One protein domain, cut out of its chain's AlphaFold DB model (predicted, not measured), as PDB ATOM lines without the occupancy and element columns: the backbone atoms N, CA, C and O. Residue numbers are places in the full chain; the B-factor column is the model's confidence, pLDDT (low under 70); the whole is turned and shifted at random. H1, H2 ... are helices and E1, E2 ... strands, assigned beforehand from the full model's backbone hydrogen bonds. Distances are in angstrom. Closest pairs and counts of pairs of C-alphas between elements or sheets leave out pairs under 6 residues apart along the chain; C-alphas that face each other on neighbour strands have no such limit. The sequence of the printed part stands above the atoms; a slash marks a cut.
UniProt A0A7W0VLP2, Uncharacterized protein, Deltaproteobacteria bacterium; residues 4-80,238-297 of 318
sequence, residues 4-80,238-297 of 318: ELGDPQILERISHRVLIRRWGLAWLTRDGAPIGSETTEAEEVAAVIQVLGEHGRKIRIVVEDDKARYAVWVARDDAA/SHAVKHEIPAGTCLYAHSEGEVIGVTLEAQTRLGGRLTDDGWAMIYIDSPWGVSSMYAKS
ATOM      1  N   GLU A   4      29.130 -12.309 -34.259       66.56
ATOM      2  CA  GLU A   4      27.693 -12.310 -34.527       66.56
ATOM      3  C   GLU A   4      27.053 -10.915 -34.510       66.56
ATOM      4  O   GLU A   4      26.043 -10.707 -35.175       66.56
ATOM      5  N   LEU A   5      27.643  -9.933 -33.814       79.31
ATOM      6  CA  LEU A   5      27.143  -8.556 -33.848       79.31
ATOM      7  C   LEU A   5      27.404  -7.897 -35.208       79.31
ATOM      8  O   LEU A   5      26.696  -6.965 -35.564       79.31
ATOM      9  N   GLY A   6      28.373  -8.376 -35.994       72.25
ATOM     10  CA  GLY A   6      28.646  -7.874 -37.345       72.25
ATOM     11  C   GLY A   6      27.582  -8.231 -38.380       72.25
ATOM     12  O   GLY A   6      27.500  -7.555 -39.401       72.25
ATOM     13  N   ASP A   7      26.746  -9.238 -38.118       81.00
ATOM     14  CA  ASP A   7      25.696  -9.688 -39.030       81.00
ATOM     15  C   ASP A   7      24.332  -9.095 -38.622       81.00
ATOM     16  O   ASP A   7      23.751  -9.517 -37.615       81.00
ATOM     17  N   PRO A   8      23.770  -8.132 -39.386       74.56
ATOM     18  CA  PRO A   8      22.439  -7.592 -39.112       74.56
ATOM     19  C   PRO A   8      21.352  -8.673 -39.027       74.56
ATOM     20  O   PRO A   8      20.439  -8.560 -38.211       74.56
ATOM     21  N   GLN A   9      21.470  -9.755 -39.806       81.06
ATOM     22  CA  GLN A   9      20.469 -10.822 -39.831       81.06
ATOM     23  C   GLN A   9      20.467 -11.652 -38.549       81.06
ATOM     24  O   GLN A   9      19.451 -12.266 -38.221       81.06
ATOM     25  N   ILE A  10      21.579 -11.705 -37.808       80.69
ATOM     26  CA  ILE A  10      21.606 -12.399 -36.517       80.69
ATOM     27  C   ILE A  10      20.777 -11.635 -35.487       80.69
ATOM     28  O   ILE A  10      20.013 -12.258 -34.749       80.69
ATOM     29  N   LEU A  11      20.851 -10.302 -35.466       79.50
ATOM     30  CA  LEU A  11      20.063  -9.499 -34.529       79.50
ATOM     31  C   LEU A  11      18.557  -9.660 -34.737       79.50
ATOM     32  O   LEU A  11      17.801  -9.700 -33.768       79.50
ATOM     33  N   GLU A  12      18.123  -9.808 -35.987       79.31
ATOM     34  CA  GLU A  12      16.721 -10.075 -36.323       79.31
ATOM     35  C   GLU A  12      16.234 -11.429 -35.779       79.31
ATOM     36  O   GLU A  12      15.053 -11.583 -35.470       79.31
ATOM     37  N   ARG A  13      17.140 -12.403 -35.611       82.69
ATOM     38  CA  ARG A  13      16.831 -13.736 -35.061       82.69
ATOM     39  C   ARG A  13      16.784 -13.756 -33.541       82.69
ATOM     40  O   ARG A  13      16.156 -14.643 -32.963       82.69
ATOM     41  N   ILE A  14      17.438 -12.801 -32.883       84.50
ATOM     42  CA  ILE A  14      17.280 -12.621 -31.444       84.50
ATOM     43  C   ILE A  14      15.844 -12.176 -31.231       84.50
ATOM     44  O   ILE A  14      15.424 -11.161 -31.773       84.50
ATOM     45  N   SER A  15      15.076 -12.930 -30.456       86.75
ATOM     46  CA  SER A  15      13.661 -12.647 -30.188       86.75
ATOM     47  C   SER A  15      13.442 -11.888 -28.880       86.75
ATOM     48  O   SER A  15      12.418 -11.233 -28.714       86.75
ATOM     49  N   HIS A  16      14.411 -11.928 -27.964       91.44
ATOM     50  CA  HIS A  16      14.315 -11.241 -26.681       91.44
ATOM     51  C   HIS A  16      14.426  -9.726 -26.872       91.44
ATOM     52  O   HIS A  16      15.295  -9.231 -27.600       91.44
ATOM     53  N   ARG A  17      13.523  -8.988 -26.235       92.44
ATOM     54  CA  ARG A  17      13.399  -7.535 -26.308       92.44
ATOM     55  C   ARG A  17      13.278  -6.941 -24.915       92.44
ATOM     56  O   ARG A  17      12.784  -7.590 -23.997       92.44
ATOM     57  N   VAL A  18      13.711  -5.697 -24.792       93.75
ATOM     58  CA  VAL A  18      13.533  -4.847 -23.617       93.75
ATOM     59  C   VAL A  18      13.117  -3.457 -24.081       93.75
ATOM     60  O   VAL A  18      13.524  -3.026 -25.156       93.75
ATOM     61  N   LEU A  19      12.313  -2.759 -23.283       91.88
ATOM     62  CA  LEU A  19      12.003  -1.351 -23.490       91.88
ATOM     63  C   LEU A  19      12.829  -0.577 -22.474       91.88
ATOM     64  O   LEU A  19      12.585  -0.682 -21.270       91.88
ATOM     65  N   ILE A  20      13.844   0.143 -22.941       89.69
ATOM     66  CA  ILE A  20      14.577   1.064 -22.072       89.69
ATOM     67  C   ILE A  20      13.642   2.228 -21.769       89.69
ATOM     68  O   ILE A  20      12.923   2.658 -22.658       89.69
ATOM     69  N   ARG A  21      13.582   2.665 -20.509       85.94
ATOM     70  CA  ARG A  21      12.794   3.835 -20.084       85.94
ATOM     71  C   ARG A  21      13.685   5.058 -19.915       85.94
ATOM     72  O   ARG A  21      13.269   6.184 -20.163       85.94
ATOM     73  N   ARG A  22      14.904   4.829 -19.435       85.31
ATOM     74  CA  ARG A  22      15.905   5.865 -19.200       85.31
ATOM     75  C   ARG A  22      17.299   5.307 -19.418       85.31
ATOM     76  O   ARG A  22      17.538   4.120 -19.209       85.31
ATOM     77  N   TRP A  23      18.231   6.184 -19.745       82.31
ATOM     78  CA  TRP A  23      19.646   5.848 -19.801       82.31
ATOM     79  C   TRP A  23      20.265   6.060 -18.412       82.31
ATOM     80  O   TRP A  23      20.562   7.180 -18.012       82.31
ATOM     81  N   GLY A  24      20.361   4.989 -17.617       85.31
ATOM     82  CA  GLY A  24      21.077   5.000 -16.335       85.31
ATOM     83  C   GLY A  24      22.538   4.592 -16.506       85.31
ATOM     84  O   GLY A  24      23.159   4.907 -17.513       85.31
ATOM     85  N   LEU A  25      23.115   3.874 -15.543       87.88
ATOM     86  CA  LEU A  25      24.487   3.380 -15.684       87.88
ATOM     87  C   LEU A  25      24.555   2.224 -16.693       87.88
ATOM     88  O   LEU A  25      23.737   1.300 -16.657       87.88
ATOM     89  N   ALA A  26      25.582   2.241 -17.543       90.69
ATOM     90  CA  ALA A  26      25.914   1.136 -18.435       90.69
ATOM     91  C   ALA A  26      27.301   0.571 -18.124       90.69
ATOM     92  O   ALA A  26      28.141   1.252 -17.550       90.69
ATOM     93  N   TRP A  27      27.568  -0.678 -18.503       93.88
ATOM     94  CA  TRP A  27      28.875  -1.319 -18.339       93.88
ATOM     95  C   TRP A  27      29.277  -2.065 -19.609       93.88
ATOM     96  O   TRP A  27      28.491  -2.841 -20.151       93.88
ATOM     97  N   LEU A  28      30.527  -1.897 -20.047       90.56
ATOM     98  CA  LEU A  28      31.068  -2.649 -21.187       90.56
ATOM     99  C   LEU A  28      31.268  -4.131 -20.849       90.56
ATOM    100  O   LEU A  28      30.936  -5.009 -21.642       90.56
ATOM    101  N   THR A  29      31.761  -4.412 -19.641       91.25
ATOM    102  CA  THR A  29      31.878  -5.769 -19.093       91.25
ATOM    103  C   THR A  29      30.928  -5.936 -17.916       91.25
ATOM    104  O   THR A  29      30.569  -4.975 -17.236       91.25
ATOM    105  N   ARG A  30      30.511  -7.173 -17.638       90.56
ATOM    106  CA  ARG A  30      29.527  -7.445 -16.577       90.56
ATOM    107  C   ARG A  30      29.983  -6.944 -15.201       90.56
ATOM    108  O   ARG A  30      29.176  -6.375 -14.460       90.56
ATOM    109  N   ASP A  31      31.261  -7.147 -14.897       91.19
ATOM    110  CA  ASP A  31      31.865  -6.924 -13.578       91.19
ATOM    111  C   ASP A  31      32.797  -5.688 -13.558       91.19
ATOM    112  O   ASP A  31      33.519  -5.465 -12.590       91.19
ATOM    113  N   GLY A  32      32.795  -4.886 -14.632       88.44
ATOM    114  CA  GLY A  32      33.619  -3.683 -14.766       88.44
ATOM    115  C   GLY A  32      33.053  -2.445 -14.067       88.44
ATOM    116  O   GLY A  32      31.981  -2.470 -13.459       88.44
ATOM    117  N   ALA A  33      33.777  -1.331 -14.196       87.44
ATOM    118  CA  ALA A  33      33.268  -0.009 -13.837       87.44
ATOM    119  C   ALA A  33      32.208   0.456 -14.854       87.44
ATOM    120  O   ALA A  33      32.278   0.060 -16.024       87.44
ATOM    121  N   PRO A  34      31.212   1.255 -14.430       88.56
ATOM    122  CA  PRO A  34      30.246   1.805 -15.362       88.56
ATOM    123  C   PRO A  34      30.913   2.791 -16.325       88.56
ATOM    124  O   PRO A  34      31.866   3.484 -15.966       88.56
ATOM    125  N   ILE A  35      30.391   2.841 -17.544       83.88
ATOM    126  CA  ILE A  35      30.662   3.885 -18.526       83.88
ATOM    127  C   ILE A  35      29.601   4.979 -18.413       83.88
ATOM    128  O   ILE A  35      28.435   4.699 -18.132       83.88
ATOM    129  N   GLY A  36      30.029   6.218 -18.644       68.25
ATOM    130  CA  GLY A  36      29.165   7.388 -18.563       68.25
ATOM    131  C   GLY A  36      28.904   7.880 -17.139       68.25
ATOM    132  O   GLY A  36      29.353   7.308 -16.143       68.25
ATOM    133  N   SER A  37      28.179   8.986 -17.056       62.97
ATOM    134  CA  SER A  37      27.557   9.485 -15.829       62.97
ATOM    135  C   SER A  37      26.064   9.178 -15.874       62.97
ATOM    136  O   SER A  37      25.506   9.101 -16.966       62.97
ATOM    137  N   GLU A  38      25.398   9.055 -14.721       63.69
ATOM    138  CA  GLU A  38      23.930   9.088 -14.701       63.69
ATOM    139  C   GLU A  38      23.469  10.358 -15.425       63.69
ATOM    140  O   GLU A  38      23.735  11.473 -14.968       63.69
ATOM    141  N   THR A  39      22.824  10.210 -16.580       58.19
ATOM    142  CA  THR A  39      22.216  11.349 -17.257       58.19
ATOM    143  C   THR A  39      20.991  11.741 -16.445       58.19
ATOM    144  O   THR A  39      19.970  11.054 -16.456       58.19
ATOM    145  N   THR A  40      21.108  12.832 -15.687       48.69
ATOM    146  CA  THR A  40      20.009  13.401 -14.889       48.69
ATOM    147  C   THR A  40      18.904  14.004 -15.756       48.69
ATOM    148  O   THR A  40      17.806  14.242 -15.264       48.69
ATOM    149  N   GLU A  41      19.183  14.228 -17.041       51.47
ATOM    150  CA  GLU A  41      18.253  14.739 -18.047       51.47
ATOM    151  C   GLU A  41      17.876  13.618 -19.023       51.47
ATOM    152  O   GLU A  41      18.260  13.626 -20.187       51.47
ATOM    153  N   ALA A  42      17.176  12.589 -18.546       51.88
ATOM    154  CA  ALA A  42      16.626  11.591 -19.452       51.88
ATOM    155  C   ALA A  42      15.275  12.095 -19.976       51.88
ATOM    156  O   ALA A  42      14.270  12.033 -19.265       51.88
ATOM    157  N   GLU A  43      15.240  12.565 -21.229       53.97
ATOM    158  CA  GLU A  43      14.038  12.367 -22.042       53.97
ATOM    159  C   GLU A  43      13.643  10.888 -21.919       53.97
ATOM    160  O   GLU A  43      14.496   9.997 -21.960       53.97
ATOM    161  N   GLU A  44      12.361  10.623 -21.685       55.25
ATOM    162  CA  GLU A  44      11.839   9.268 -21.538       55.25
ATOM    163  C   GLU A  44      11.914   8.575 -22.908       55.25
ATOM    164  O   GLU A  44      11.011   8.668 -23.739       55.25
ATOM    165  N   VAL A  45      13.051   7.947 -23.200       60.06
ATOM    166  CA  VAL A  45      13.269   7.257 -24.471       60.06
ATOM    167  C   VAL A  45      12.616   5.894 -24.370       60.06
ATOM    168  O   VAL A  45      13.186   5.008 -23.757       60.06
ATOM    169  N   ALA A  46      11.462   5.701 -25.007       69.94
ATOM    170  CA  ALA A  46      10.829   4.390 -25.155       69.94
ATOM    171  C   ALA A  46      11.425   3.623 -26.353       69.94
ATOM    172  O   ALA A  46      10.768   3.434 -27.380       69.94
ATOM    173  N   ALA A  47      12.690   3.203 -26.248       80.81
ATOM    174  CA  ALA A  47      13.352   2.408 -27.284       80.81
ATOM    175  C   ALA A  47      13.212   0.907 -27.001       80.81
ATOM    176  O   ALA A  47      13.596   0.424 -25.933       80.81
ATOM    177  N   VAL A  48      12.699   0.159 -27.982       86.50
ATOM    178  CA  VAL A  48      12.670  -1.309 -27.954       86.50
ATOM    179  C   VAL A  48      13.998  -1.843 -28.489       86.50
ATOM    180  O   VAL A  48      14.334  -1.614 -29.647       86.50
ATOM    181  N   ILE A  49      14.738  -2.573 -27.655       90.69
ATOM    182  CA  ILE A  49      16.115  -3.009 -27.921       90.69
ATOM    183  C   ILE A  49      16.244  -4.533 -27.808       90.69
ATOM    184  O   ILE A  49      15.564  -5.170 -27.002       90.69
ATOM    185  N   GLN A  50      17.122  -5.139 -28.612       91.75
ATOM    186  CA  GLN A  50      17.465  -6.561 -28.546       91.75
ATOM    187  C   GLN A  50      18.260  -6.897 -27.276       91.75
ATOM    188  O   GLN A  50      19.223  -6.215 -26.922       91.75
ATOM    189  N   VAL A  51      17.898  -8.012 -26.636       93.62
ATOM    190  CA  VAL A  51      18.580  -8.535 -25.444       93.62
ATOM    191  C   VAL A  51      19.463  -9.721 -25.822       93.62
ATOM    192  O   VAL A  51      18.977 -10.728 -26.333       93.62
ATOM    193  N   LEU A  52      20.761  -9.614 -25.533       92.75
ATOM    194  CA  LEU A  52      21.750 -10.679 -25.729       92.75
ATOM    195  C   LEU A  52      21.832 -11.643 -24.542       92.75
ATOM    196  O   LEU A  52      22.269 -12.781 -24.693       92.75
ATOM    197  N   GLY A  53      21.486 -11.179 -23.344       93.31
ATOM    198  CA  GLY A  53      21.574 -11.996 -22.143       93.31
ATOM    199  C   GLY A  53      21.176 -11.251 -20.881       93.31
ATOM    200  O   GLY A  53      21.022 -10.033 -20.867       93.31
ATOM    201  N   GLU A  54      21.026 -11.998 -19.797       95.81
ATOM    202  CA  GLU A  54      20.596 -11.480 -18.502       95.81
ATOM    203  C   GLU A  54      21.500 -12.024 -17.396       95.81
ATOM    204  O   GLU A  54      21.944 -13.174 -17.440       95.81
ATOM    205  N   HIS A  55      21.783 -11.203 -16.385       95.19
ATOM    206  CA  HIS A  55      22.528 -11.633 -15.208       95.19
ATOM    207  C   HIS A  55      22.071 -10.867 -13.968       95.19
ATOM    208  O   HIS A  55      22.444  -9.711 -13.751       95.19
ATOM    209  N   GLY A  56      21.246 -11.515 -13.142       94.12
ATOM    210  CA  GLY A  56      20.665 -10.897 -11.953       94.12
ATOM    211  C   GLY A  56      19.940  -9.590 -12.296       94.12
ATOM    212  O   GLY A  56      18.955  -9.579 -13.040       94.12
ATOM    213  N   ARG A  57      20.458  -8.477 -11.768       95.75
ATOM    214  CA  ARG A  57      19.910  -7.123 -11.960       95.75
ATOM    215  C   ARG A  57      20.437  -6.394 -13.198       95.75
ATOM    216  O   ARG A  57      20.159  -5.210 -13.338       95.75
ATOM    217  N   LYS A  58      21.190  -7.061 -14.075       96.19
ATOM    218  CA  LYS A  58      21.689  -6.471 -15.322       96.19
ATOM    219  C   LYS A  58      21.119  -7.185 -16.548       96.19
ATOM    220  O   LYS A  58      20.940  -8.405 -16.533       96.19
ATOM    221  N   ILE A  59      20.875  -6.418 -17.605       96.50
ATOM    222  CA  ILE A  59      20.447  -6.897 -18.927       96.50
ATOM    223  C   ILE A  59      21.535  -6.504 -19.926       96.50
ATOM    224  O   ILE A  59      21.972  -5.357 -19.920       96.50
ATOM    225  N   ARG A  60      21.999  -7.439 -20.759       95.69
ATOM    226  CA  ARG A  60      22.937  -7.165 -21.853       95.69
ATOM    227  C   ARG A  60      22.139  -6.858 -23.110       95.69
ATOM    228  O   ARG A  60      21.404  -7.723 -23.584       95.69
ATOM    229  N   ILE A  61      22.288  -5.655 -23.641       94.12
ATOM    230  CA  ILE A  61      21.556  -5.153 -24.806       94.12
ATOM    231  C   ILE A  61      22.505  -4.837 -25.958       94.12
ATOM    232  O   ILE A  61      23.705  -4.671 -25.732       94.12
ATOM    233  N   VAL A  62      21.968  -4.754 -27.175       92.12
ATOM    234  CA  VAL A  62      22.693  -4.263 -28.358       92.12
ATOM    235  C   VAL A  62      22.356  -2.802 -28.590       92.12
ATOM    236  O   VAL A  62      21.189  -2.444 -28.654       92.12
ATOM    237  N   VAL A  63      23.373  -1.972 -28.753       90.00
ATOM    238  CA  VAL A  63      23.223  -0.551 -29.057       90.00
ATOM    239  C   VAL A  63      23.867  -0.287 -30.401       90.00
ATOM    240  O   VAL A  63      24.944  -0.813 -30.687       90.00
ATOM    241  N   GLU A  64      23.204   0.527 -31.211       90.75
ATOM    242  CA  GLU A  64      23.763   1.092 -32.431       90.75
ATOM    243  C   GLU A  64      23.817   2.604 -32.280       90.75
ATOM    244  O   GLU A  64      22.777   3.255 -32.229       90.75
ATOM    245  N   ASP A  65      25.026   3.149 -32.189       87.44
ATOM    246  CA  ASP A  65      25.242   4.593 -32.165       87.44
ATOM    247  C   ASP A  65      26.621   4.943 -32.725       87.44
ATOM    248  O   ASP A  65      27.530   4.107 -32.735       87.44
ATOM    249  N   ASP A  66      26.756   6.158 -33.253       87.12
ATOM    250  CA  ASP A  66      27.969   6.683 -33.879       87.12
ATOM    251  C   ASP A  66      28.602   5.653 -34.832       87.12
ATOM    252  O   ASP A  66      29.791   5.365 -34.770       87.12
ATOM    253  N   LYS A  67      27.781   4.995 -35.667       91.81
ATOM    254  CA  LYS A  67      28.177   3.932 -36.622       91.81
ATOM    255  C   LYS A  67      28.968   2.766 -36.014       91.81
ATOM    256  O   LYS A  67      29.715   2.076 -36.713       91.81
ATOM    257  N   ALA A  68      28.812   2.525 -34.723       90.19
ATOM    258  CA  ALA A  68      29.257   1.322 -34.052       90.19
ATOM    259  C   ALA A  68      28.046   0.550 -33.544       90.19
ATOM    260  O   ALA A  68      27.038   1.126 -33.144       90.19
ATOM    261  N   ARG A  69      28.181  -0.771 -33.524       92.38
ATOM    262  CA  ARG A  69      27.236  -1.665 -32.871       92.38
ATOM    263  C   ARG A  69      27.959  -2.416 -31.779       92.38
ATOM    264  O   ARG A  69      28.972  -3.061 -32.045       92.38
ATOM    265  N   TYR A  70      27.454  -2.349 -30.561       92.62
ATOM    266  CA  TYR A  70      28.139  -2.933 -29.419       92.62
ATOM    267  C   TYR A  70      27.161  -3.369 -28.335       92.62
ATOM    268  O   TYR A  70      26.021  -2.917 -28.252       92.62
ATOM    269  N   ALA A  71      27.618  -4.309 -27.521       93.88
ATOM    270  CA  ALA A  71      26.885  -4.862 -26.410       93.88
ATOM    271  C   ALA A  71      27.267  -4.145 -25.121       93.88
ATOM    272  O   ALA A  71      28.446  -4.087 -24.767       93.88
ATOM    273  N   VAL A  72      26.266  -3.695 -24.375       94.19
ATOM    274  CA  VAL A  72      26.452  -3.133 -23.034       94.19
ATOM    275  C   VAL A  72      25.522  -3.804 -22.047       94.19
ATOM    276  O   VAL A  72      24.442  -4.276 -22.401       94.19
ATOM    277  N   TRP A  73      25.941  -3.856 -20.793       95.88
ATOM    278  CA  TRP A  73      25.059  -4.171 -19.683       95.88
ATOM    279  C   TRP A  73      24.395  -2.892 -19.190       95.88
ATOM    280  O   TRP A  73      25.081  -1.897 -19.002       95.88
ATOM    281  N   VAL A  74      23.098  -2.940 -18.919       94.44
ATOM    282  CA  VAL A  74      22.331  -1.869 -18.266       94.44
ATOM    283  C   VAL A  74      21.682  -2.396 -16.995       94.44
ATOM    284  O   VAL A  74      21.503  -3.613 -16.844       94.44
ATOM    285  N   ALA A  75      21.326  -1.507 -16.068       94.38
ATOM    286  CA  ALA A  75      20.553  -1.908 -14.903       94.38
ATOM    287  C   ALA A  75      19.134  -2.298 -15.336       94.38
ATOM    288  O   ALA A  75      18.510  -1.645 -16.166       94.38
ATOM    289  N   ARG A  76      18.597  -3.369 -14.752       95.00
ATOM    290  CA  ARG A  76      17.231  -3.826 -15.033       95.00
ATOM    291  C   ARG A  76      16.189  -2.760 -14.690       95.00
ATOM    292  O   ARG A  76      15.206  -2.650 -15.403       95.00
ATOM    293  N   ASP A  77      16.446  -1.962 -13.659       93.19
ATOM    294  CA  ASP A  77      15.541  -0.900 -13.196       93.19
ATOM    295  C   ASP A  77      15.484   0.309 -14.155       93.19
ATOM    296  O   ASP A  77      14.654   1.206 -13.985       93.19
ATOM    297  N   ASP A  78      16.368   0.347 -15.156       92.06
ATOM    298  CA  ASP A  78      16.333   1.337 -16.235       92.06
ATOM    299  C   ASP A  78      15.436   0.894 -17.401       92.06
ATOM    300  O   ASP A  78      15.081   1.706 -18.259       92.06
ATOM    301  N   ALA A  79      15.021  -0.376 -17.413       93.56
ATOM    302  CA  ALA A  79      14.002  -0.891 -18.312       93.56
ATOM    303  C   ALA A  79      12.596  -0.699 -17.727       93.56
ATOM    304  O   ALA A  79      12.398  -0.699 -16.512       93.56
ATOM    305  N   ALA A  80      11.605  -0.557 -18.600       93.50
ATOM    306  CA  ALA A  80      10.208  -0.560 -18.200       93.50
ATOM    307  C   ALA A  80       9.731  -1.968 -17.815       93.50
ATOM    308  O   ALA A  80      10.167  -2.972 -18.385       93.50
ATOM    309  N   SER A 238      39.596  18.572 -28.152       45.62
ATOM    310  CA  SER A 238      40.733  19.258 -28.814       45.62
ATOM    311  C   SER A 238      42.133  18.618 -28.677       45.62
ATOM    312  O   SER A 238      43.105  19.214 -29.134       45.62
ATOM    313  N   HIS A 239      42.282  17.416 -28.101       56.59
ATOM    314  CA  HIS A 239      43.609  16.783 -27.898       56.59
ATOM    315  C   HIS A 239      43.699  15.293 -28.266       56.59
ATOM    316  O   HIS A 239      44.685  14.632 -27.941       56.59
ATOM    317  N   ALA A 240      42.696  14.751 -28.950       70.06
ATOM    318  CA  ALA A 240      42.678  13.339 -29.309       70.06
ATOM    319  C   ALA A 240      43.420  13.054 -30.627       70.06
ATOM    320  O   ALA A 240      43.417  13.864 -31.557       70.06
ATOM    321  N   VAL A 241      44.050  11.879 -30.707       81.56
ATOM    322  CA  VAL A 241      44.646  11.366 -31.947       81.56
ATOM    323  C   VAL A 241      43.525  10.854 -32.841       81.56
ATOM    324  O   VAL A 241      42.580  10.233 -32.359       81.56
ATOM    325  N   LYS A 242      43.622  11.126 -34.141       85.81
ATOM    326  CA  LYS A 242      42.693  10.605 -35.143       85.81
ATOM    327  C   LYS A 242      43.161   9.227 -35.598       85.81
ATOM    328  O   LYS A 242      44.296   9.093 -36.044       85.81
ATOM    329  N   HIS A 243      42.277   8.241 -35.520       86.62
ATOM    330  CA  HIS A 243      42.467   6.901 -36.066       86.62
ATOM    331  C   HIS A 243      41.464   6.674 -37.184       86.62
ATOM    332  O   HIS A 243      40.272   6.900 -36.994       86.62
ATOM    333  N   GLU A 244      41.922   6.218 -38.343       91.19
ATOM    334  CA  GLU A 244      41.026   5.721 -39.386       91.19
ATOM    335  C   GLU A 244      40.652   4.279 -39.047       91.19
ATOM    336  O   GLU A 244      41.500   3.392 -39.110       91.19
ATOM    337  N   ILE A 245      39.399   4.062 -38.644       91.00
ATOM    338  CA  ILE A 245      38.858   2.762 -38.243       91.00
ATOM    339  C   ILE A 245      37.939   2.250 -39.362       91.00
ATOM    340  O   ILE A 245      36.867   2.823 -39.575       91.00
ATOM    341  N   PRO A 246      38.330   1.203 -40.110       92.94
ATOM    342  CA  PRO A 246      37.500   0.611 -41.152       92.94
ATOM    343  C   PRO A 246      36.241  -0.064 -40.598       92.94
ATOM    344  O   PRO A 246      36.212  -0.532 -39.457       92.94
ATOM    345  N   ALA A 247      35.225  -0.198 -41.454       91.62
ATOM    346  CA  ALA A 247      34.093  -1.081 -41.193       91.62
ATOM    347  C   ALA A 247      34.570  -2.524 -40.948       91.62
ATOM    348  O   ALA A 247      35.543  -2.975 -41.552       91.62
ATOM    349  N   GLY A 248      33.881  -3.239 -40.061       90.56
ATOM    350  CA  GLY A 248      34.230  -4.596 -39.647       90.56
ATOM    351  C   GLY A 248      35.264  -4.673 -38.521       90.56
ATOM    352  O   GLY A 248      35.455  -5.754 -37.969       90.56
ATOM    353  N   THR A 249      35.892  -3.557 -38.126       94.00
ATOM    354  CA  THR A 249      36.875  -3.539 -37.028       94.00
ATOM    355  C   THR A 249      36.251  -4.004 -35.711       94.00
ATOM    356  O   THR A 249      35.185  -3.520 -35.324       94.00
ATOM    357  N   CYS A 250      36.924  -4.922 -35.013       95.12
ATOM    358  CA  CYS A 250      36.518  -5.385 -33.689       95.12
ATOM    359  C   CYS A 250      36.678  -4.295 -32.621       95.12
ATOM    360  O   CYS A 250      37.727  -3.655 -32.523       95.12
ATOM    361  N   LEU A 251      35.667  -4.156 -31.758       94.50
ATOM    362  CA  LEU A 251      35.685  -3.273 -30.592       94.50
ATOM    363  C   LEU A 251      35.775  -4.088 -29.306       94.50
ATOM    364  O   LEU A 251      34.964  -4.981 -29.070       94.50
ATOM    365  N   TYR A 252      36.735  -3.743 -28.459       94.69
ATOM    366  CA  TYR A 252      37.083  -4.436 -27.225       94.69
ATOM    367  C   TYR A 252      36.756  -3.585 -25.998       94.69
ATOM    368  O   TYR A 252      36.917  -2.363 -26.018       94.69
ATOM    369  N   ALA A 253      36.342  -4.230 -24.903       89.94
ATOM    370  CA  ALA A 253      36.019  -3.518 -23.663       89.94
ATOM    371  C   ALA A 253      37.251  -2.893 -22.981       89.94
ATOM    372  O   ALA A 253      37.160  -1.833 -22.368       89.94
ATOM    373  N   HIS A 254      38.403  -3.552 -23.088       91.50
ATOM    374  CA  HIS A 254      39.714  -3.067 -22.656       91.50
ATOM    375  C   HIS A 254      40.808  -3.709 -23.520       91.50
ATOM    376  O   HIS A 254      40.518  -4.599 -24.326       91.50
ATOM    377  N   SER A 255      42.067  -3.297 -23.351       90.81
ATOM    378  CA  SER A 255      43.201  -4.002 -23.958       90.81
ATOM    379  C   SER A 255      43.185  -5.471 -23.535       90.81
ATOM    380  O   SER A 255      43.100  -5.764 -22.343       90.81
ATOM    381  N   GLU A 256      43.236  -6.380 -24.507       88.75
ATOM    382  CA  GLU A 256      43.167  -7.841 -24.312       88.75
ATOM    383  C   GLU A 256      41.841  -8.353 -23.722       88.75
ATOM    384  O   GLU A 256      41.749  -9.493 -23.272       88.75
ATOM    385  N   GLY A 257      40.805  -7.513 -23.714       88.56
ATOM    386  CA  GLY A 257      39.487  -7.872 -23.208       88.56
ATOM    387  C   GLY A 257      38.651  -8.699 -24.176       88.56
ATOM    388  O   GLY A 257      39.089  -9.109 -25.250       88.56
ATOM    389  N   GLU A 258      37.395  -8.920 -23.798       90.88
ATOM    390  CA  GLU A 258      36.405  -9.456 -24.726       90.88
ATOM    391  C   GLU A 258      36.078  -8.419 -25.810       90.88
ATOM    392  O   GLU A 258      35.968  -7.216 -25.539       90.88
ATOM    393  N   VAL A 259      35.890  -8.892 -27.041       91.88
ATOM    394  CA  VAL A 259      35.231  -8.088 -28.066       91.88
ATOM    395  C   VAL A 259      33.761  -7.946 -27.671       91.88
ATOM    396  O   VAL A 259      33.075  -8.924 -27.364       91.88
ATOM    397  N   ILE A 260      33.287  -6.713 -27.702       92.31
ATOM    398  CA  ILE A 260      31.936  -6.301 -27.327       92.31
ATOM    399  C   ILE A 260      31.180  -5.670 -28.488       92.31
ATOM    400  O   ILE A 260      29.989  -5.423 -28.353       92.31
ATOM    401  N   GLY A 261      31.833  -5.395 -29.612       92.62
ATOM    402  CA  GLY A 261      31.188  -4.715 -30.719       92.62
ATOM    403  C   GLY A 261      32.011  -4.697 -31.990       92.62
ATOM    404  O   GLY A 261      33.060  -5.333 -32.097       92.62
ATOM    405  N   VAL A 262      31.500  -3.944 -32.948       94.25
ATOM    406  CA  VAL A 262      32.035  -3.827 -34.294       94.25
ATOM    407  C   VAL A 262      31.728  -2.445 -34.862       94.25
ATOM    408  O   VAL A 262      30.666  -1.866 -34.620       94.25
ATOM    409  N   THR A 263      32.661  -1.911 -35.638       92.94
ATOM    410  CA  THR A 263      32.439  -0.704 -36.436       92.94
ATOM    411  C   THR A 263      31.626  -1.048 -37.687       92.94
ATOM    412  O   THR A 263      32.013  -1.932 -38.447       92.94
ATOM    413  N   LEU A 264      30.508  -0.360 -37.926       90.00
ATOM    414  CA  LEU A 264      29.608  -0.639 -39.053       90.00
ATOM    415  C   LEU A 264      30.026   0.078 -40.343       90.00
ATOM    416  O   LEU A 264      29.875  -0.467 -41.433       90.00
ATOM    417  N   GLU A 265      30.572   1.288 -40.225       89.69
ATOM    418  CA  GLU A 265      31.020   2.117 -41.349       89.69
ATOM    419  C   GLU A 265      32.434   2.636 -41.084       89.69
ATOM    420  O   GLU A 265      32.801   2.893 -39.940       89.69
ATOM    421  N   ALA A 266      33.237   2.819 -42.136       89.75
ATOM    422  CA  ALA A 266      34.572   3.386 -41.982       89.75
ATOM    423  C   ALA A 266      34.494   4.826 -41.452       89.75
ATOM    424  O   ALA A 266      33.753   5.650 -41.990       89.75
ATOM    425  N   GLN A 267      35.269   5.137 -40.413       89.69
ATOM    426  CA  GLN A 267      35.222   6.436 -39.749       89.69
ATOM    427  C   GLN A 267      36.572   6.853 -39.176       89.69
ATOM    428  O   GLN A 267      37.352   6.033 -38.695       89.69
ATOM    429  N   THR A 268      36.811   8.162 -39.138       89.56
ATOM    430  CA  THR A 268      37.892   8.728 -38.333       89.56
ATOM    431  C   THR A 268      37.417   8.885 -36.891       89.56
ATOM    432  O   THR A 268      36.598   9.753 -36.599       89.56
ATOM    433  N   ARG A 269      37.949   8.070 -35.978       85.50
ATOM    434  CA  ARG A 269      37.660   8.140 -34.541       85.50
ATOM    435  C   ARG A 269      38.724   8.945 -33.817       85.50
ATOM    436  O   ARG A 269      39.899   8.925 -34.178       85.50
ATOM    437  N   LEU A 270      38.310   9.625 -32.758       85.25
ATOM    438  CA  LEU A 270      39.227  10.216 -31.793       85.25
ATOM    439  C   LEU A 270      39.655   9.152 -30.777       85.25
ATOM    440  O   LEU A 270      38.857   8.295 -30.406       85.25
ATOM    441  N   GLY A 271      40.903   9.205 -30.316       84.56
ATOM    442  CA  GLY A 271      41.434   8.205 -29.400       84.56
ATOM    443  C   GLY A 271      42.770   8.550 -28.749       84.56
ATOM    444  O   GLY A 271      43.346   9.623 -28.959       84.56
ATOM    445  N   GLY A 272      43.264   7.608 -27.945       83.88
ATOM    446  CA  GLY A 272      44.611   7.626 -27.375       83.88
ATOM    447  C   GLY A 272      45.673   7.241 -28.406       83.88
ATOM    448  O   GLY A 272      45.356   6.767 -29.494       83.88
ATOM    449  N   ARG A 273      46.957   7.432 -28.083       86.44
ATOM    450  CA  ARG A 273      48.045   6.930 -28.941       86.44
ATOM    451  C   ARG A 273      48.013   5.402 -29.002       86.44
ATOM    452  O   ARG A 273      47.638   4.755 -28.027       86.44
ATOM    453  N   LEU A 274      48.427   4.854 -30.144       87.94
ATOM    454  CA  LEU A 274      48.669   3.422 -30.284       87.94
ATOM    455  C   LEU A 274      49.769   3.019 -29.291       87.94
ATOM    456  O   LEU A 274      50.820   3.658 -29.243       87.94
ATOM    457  N   THR A 275      49.495   2.009 -28.475       88.19
ATOM    458  CA  THR A 275      50.488   1.402 -27.577       88.19
ATOM    459  C   THR A 275      51.486   0.563 -28.372       88.19
ATOM    460  O   THR A 275      51.194   0.166 -29.501       88.19
ATOM    461  N   ASP A 276      52.639   0.245 -27.779       86.50
ATOM    462  CA  ASP A 276      53.659  -0.607 -28.416       86.50
ATOM    463  C   ASP A 276      53.116  -2.005 -28.749       86.50
ATOM    464  O   ASP A 276      53.468  -2.598 -29.767       86.50
ATOM    465  N   ASP A 277      52.171  -2.488 -27.942       88.19
ATOM    466  CA  ASP A 277      51.473  -3.744 -28.193       88.19
ATOM    467  C   ASP A 277      50.391  -3.614 -29.274       88.19
ATOM    468  O   ASP A 277      49.723  -4.591 -29.586       88.19
ATOM    469  N   GLY A 278      50.168  -2.440 -29.866       90.75
ATOM    470  CA  GLY A 278      49.217  -2.235 -30.960       90.75
ATOM    471  C   GLY A 278      47.771  -1.999 -30.519       90.75
ATOM    472  O   GLY A 278      46.864  -2.086 -31.339       90.75
ATOM    473  N   TRP A 279      47.506  -1.703 -29.247       94.06
ATOM    474  CA  TRP A 279      46.171  -1.300 -28.789       94.06
ATOM    475  C   TRP A 279      45.966   0.204 -28.935       94.06
ATOM    476  O   TRP A 279      46.808   0.982 -28.483       94.06
ATOM    477  N   ALA A 280      44.833   0.609 -29.508       92.56
ATOM    478  CA  ALA A 280      44.372   1.990 -29.522       92.56
ATOM    479  C   ALA A 280      43.058   2.102 -28.748       92.56
ATOM    480  O   ALA A 280      42.098   1.390 -29.037       92.56
ATOM    481  N   MET A 281      43.008   3.017 -27.783       91.19
ATOM    482  CA  MET A 281      41.743   3.449 -27.193       91.19
ATOM    483  C   MET A 281      41.042   4.382 -28.182       91.19
ATOM    484  O   MET A 281      41.670   5.329 -28.653       91.19
ATOM    485  N   ILE A 282      39.763   4.151 -28.456       91.38
ATOM    486  CA  ILE A 282      38.907   4.999 -29.285       91.38
ATOM    487  C   ILE A 282      37.689   5.462 -28.488       91.38
ATOM    488  O   ILE A 282      37.242   4.784 -27.562       91.38
ATOM    489  N   TYR A 283      37.153   6.618 -28.857       89.19
ATOM    490  CA  TYR A 283      35.955   7.191 -28.259       89.19
ATOM    491  C   TYR A 283      34.738   6.967 -29.160       89.19
ATOM    492  O   TYR A 283      34.826   7.159 -30.374       89.19
ATOM    493  N   ILE A 284      33.621   6.573 -28.550       86.75
ATOM    494  CA  ILE A 284      32.322   6.371 -29.197       86.75
ATOM    495  C   ILE A 284      31.305   7.245 -28.479       86.75
ATOM    496  O   ILE A 284      31.179   7.150 -27.256       86.75
ATOM    497  N   ASP A 285      30.612   8.097 -29.229       83.38
ATOM    498  CA  ASP A 285      29.499   8.866 -28.681       83.38
ATOM    499  C   ASP A 285      28.259   7.973 -28.545       83.38
ATOM    500  O   ASP A 285      28.023   7.087 -29.370       83.38
ATOM    501  N   SER A 286      27.527   8.136 -27.448       83.62
ATOM    502  CA  SER A 286      26.400   7.271 -27.102       83.62
ATOM    503  C   SER A 286      25.390   7.997 -26.216       83.62
ATOM    504  O   SER A 286      25.727   9.036 -25.640       83.62
ATOM    505  N   PRO A 287      24.198   7.422 -25.964       79.62
ATOM    506  CA  PRO A 287      23.243   8.005 -25.023       79.62
ATOM    507  C   PRO A 287      23.768   8.093 -23.579       79.62
ATOM    508  O   PRO A 287      23.255   8.876 -22.787       79.62
ATOM    509  N   TRP A 288      24.811   7.328 -23.230       81.06
ATOM    510  CA  TRP A 288      25.507   7.400 -21.935       81.06
ATOM    511  C   TRP A 288      26.676   8.396 -21.925       81.06
ATOM    512  O   TRP A 288      27.442   8.463 -20.961       81.06
ATOM    513  N   GLY A 289      26.838   9.157 -23.006       78.88
ATOM    514  CA  GLY A 289      27.972  10.028 -23.266       78.88
ATOM    515  C   GLY A 289      29.125   9.312 -23.968       78.88
ATOM    516  O   GLY A 289      28.993   8.206 -24.503       78.88
ATOM    517  N   VAL A 290      30.289   9.961 -23.952       82.50
ATOM    518  CA  VAL A 290      31.483   9.478 -24.647       82.50
ATOM    519  C   VAL A 290      32.079   8.278 -23.913       82.50
ATOM    520  O   VAL A 290      32.635   8.403 -22.821       82.50
ATOM    521  N   SER A 291      32.001   7.110 -24.544       84.88
ATOM    522  CA  SER A 291      32.536   5.851 -24.031       84.88
ATOM    523  C   SER A 291      33.896   5.533 -24.644       84.88
ATOM    524  O   SER A 291      34.120   5.742 -25.835       84.88
ATOM    525  N   SER A 292      34.814   4.992 -23.841       89.31
ATOM    526  CA  SER A 292      36.106   4.492 -24.324       89.31
ATOM    527  C   SER A 292      36.030   2.999 -24.621       89.31
ATOM    528  O   SER A 292      35.695   2.208 -23.745       89.31
ATOM    529  N   MET A 293      36.393   2.615 -25.839       92.50
ATOM    530  CA  MET A 293      36.581   1.224 -26.258       92.50
ATOM    531  C   MET A 293      37.979   1.054 -26.844       92.50
ATOM    532  O   MET A 293      38.722   2.023 -26.991       92.50
ATOM    533  N   TYR A 294      38.360  -0.175 -27.176       94.38
ATOM    534  CA  TYR A 294      39.689  -0.482 -27.693       94.38
ATOM    535  C   TYR A 294      39.602  -1.164 -29.054       94.38
ATOM    536  O   TYR A 294      38.746  -2.013 -29.277       94.38
ATOM    537  N   ALA A 295      40.517  -0.813 -29.950       94.50
ATOM    538  CA  ALA A 295      40.738  -1.490 -31.219       94.50
ATOM    539  C   ALA A 295      42.182  -2.004 -31.265       94.50
ATOM    540  O   ALA A 295      43.103  -1.366 -30.740       94.50
ATOM    541  N   LYS A 296      42.387  -3.171 -31.879       95.31
ATOM    542  CA  LYS A 296      43.703  -3.803 -32.001       95.31
ATOM    543  C   LYS A 296      44.254  -3.603 -33.406       95.31
ATOM    544  O   LYS A 296      43.653  -4.063 -34.369       95.31
ATOM    545  N   SER A 297      45.409  -2.960 -33.522       92.50
ATOM    546  CA  SER A 297      46.227  -3.027 -34.729       92.50
ATOM    547  C   SER A 297      46.936  -4.381 -34.780       92.50
ATOM    548  O   SER A 297      47.577  -4.801 -33.815       92.50
TER     549      SER A 297
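AT A GLANCE: This is residues 4 to 80 and 238 to 297 of the 318 residues of an uncharacterized protein of Deltaproteobacteria bacterium (UniProt A0A7W0VLP2). A strongly twisted sheet runs through the domain, its strands E1 to E4 making one half; in the other half the strands E7, E6, E10, E9, E8 and E5 follow one another round a ring that is left open between E5 and E7, whose closest C-alphas, those of Ile 245 and Thr 263, are 7.5 A apart. The short helix H1 only grazes the sheet, and the long stretch of residues 21 to 46 folds back to E4 at residues 26 to 27. The printed part has 137 residues with one named helix followed by ten named strands; the class is mostly strand, with 66 residues, under half, in named elements. The large sheet has the order E1, E2, E3, E4, E7, E6, and E5 with E8 and E9 with E10 form two further sheets, all antiparallel. The whole is compact, with a radius of gyration of the C-alphas of 14.8 A and spans of 43 by 34 by 25 A.

IN THESE COORDINATES: H1, residues 8 to 13, begins at C-alpha 8 (22.439, -7.592, -39.112). E1 is residues 16 to 20; E2, residues 47 to 55, is 20.7 A long and bends by 78 degrees at residue 52. E3, residues 58 to 65, is 20.5 A long, and E4, residues 68 to 75, is 21.3 A. After the cut come E5, residues 241 to 245; E6, 250 to 252; E7, 259 to 263; and E8, 267 to 271. E9, residues 279 to 284, is 15.8 A long, and E10, residues 291 to 296, is 16.8 A, ending at C-alpha 296 (43.703, -3.803, -32.001).

HOW THE PARTS SIT: E1 to E4 form a meander, each strand the antiparallel neighbour of the one before. N 18 and O 49 of E1 and E2 are 2.9 A apart, within hydrogen-bond range, as are N 60 and O 53 of E2 and E3, 2.8 A, and N 63 and O 70 of E3 and E4, 2.9 A. E4 and E7 are antiparallel neighbours, with N 71 and O 260 within hydrogen-bond range at 2.7 A, and the hairpin E6 and E7 has N 251 and O 261 within that range at 2.9 A. The closest C-alphas of E6 and E10, Tyr 252 and Tyr 294, are 4.8 A apart. In the hairpin E9 and E10, N 282 and O 293 are 2.8 A apart. The closest C-alphas of E8 and E9, Gly 271 and Ile 282, are 4.1 A apart. E5 and E8 have N 243 and O 269, 2.8 A; E5 and E6 are apart. In H1, every O i to N i+4 pair is within hydrogen-bond range.

THE WHOLE: The two C-alphas farthest apart, those of Ala 80 and Asp 276, are 44.6 A apart. Residues 81 to 237 are not printed, and C-alphas 80 and 238 are 37.9 A apart across the cut. The link from E1 to E2, 26 residues, is long. The mean pLDDT of the printed part is 86.0; residue 4, residues 36 to 46 and residues 238 to 239 are under 70.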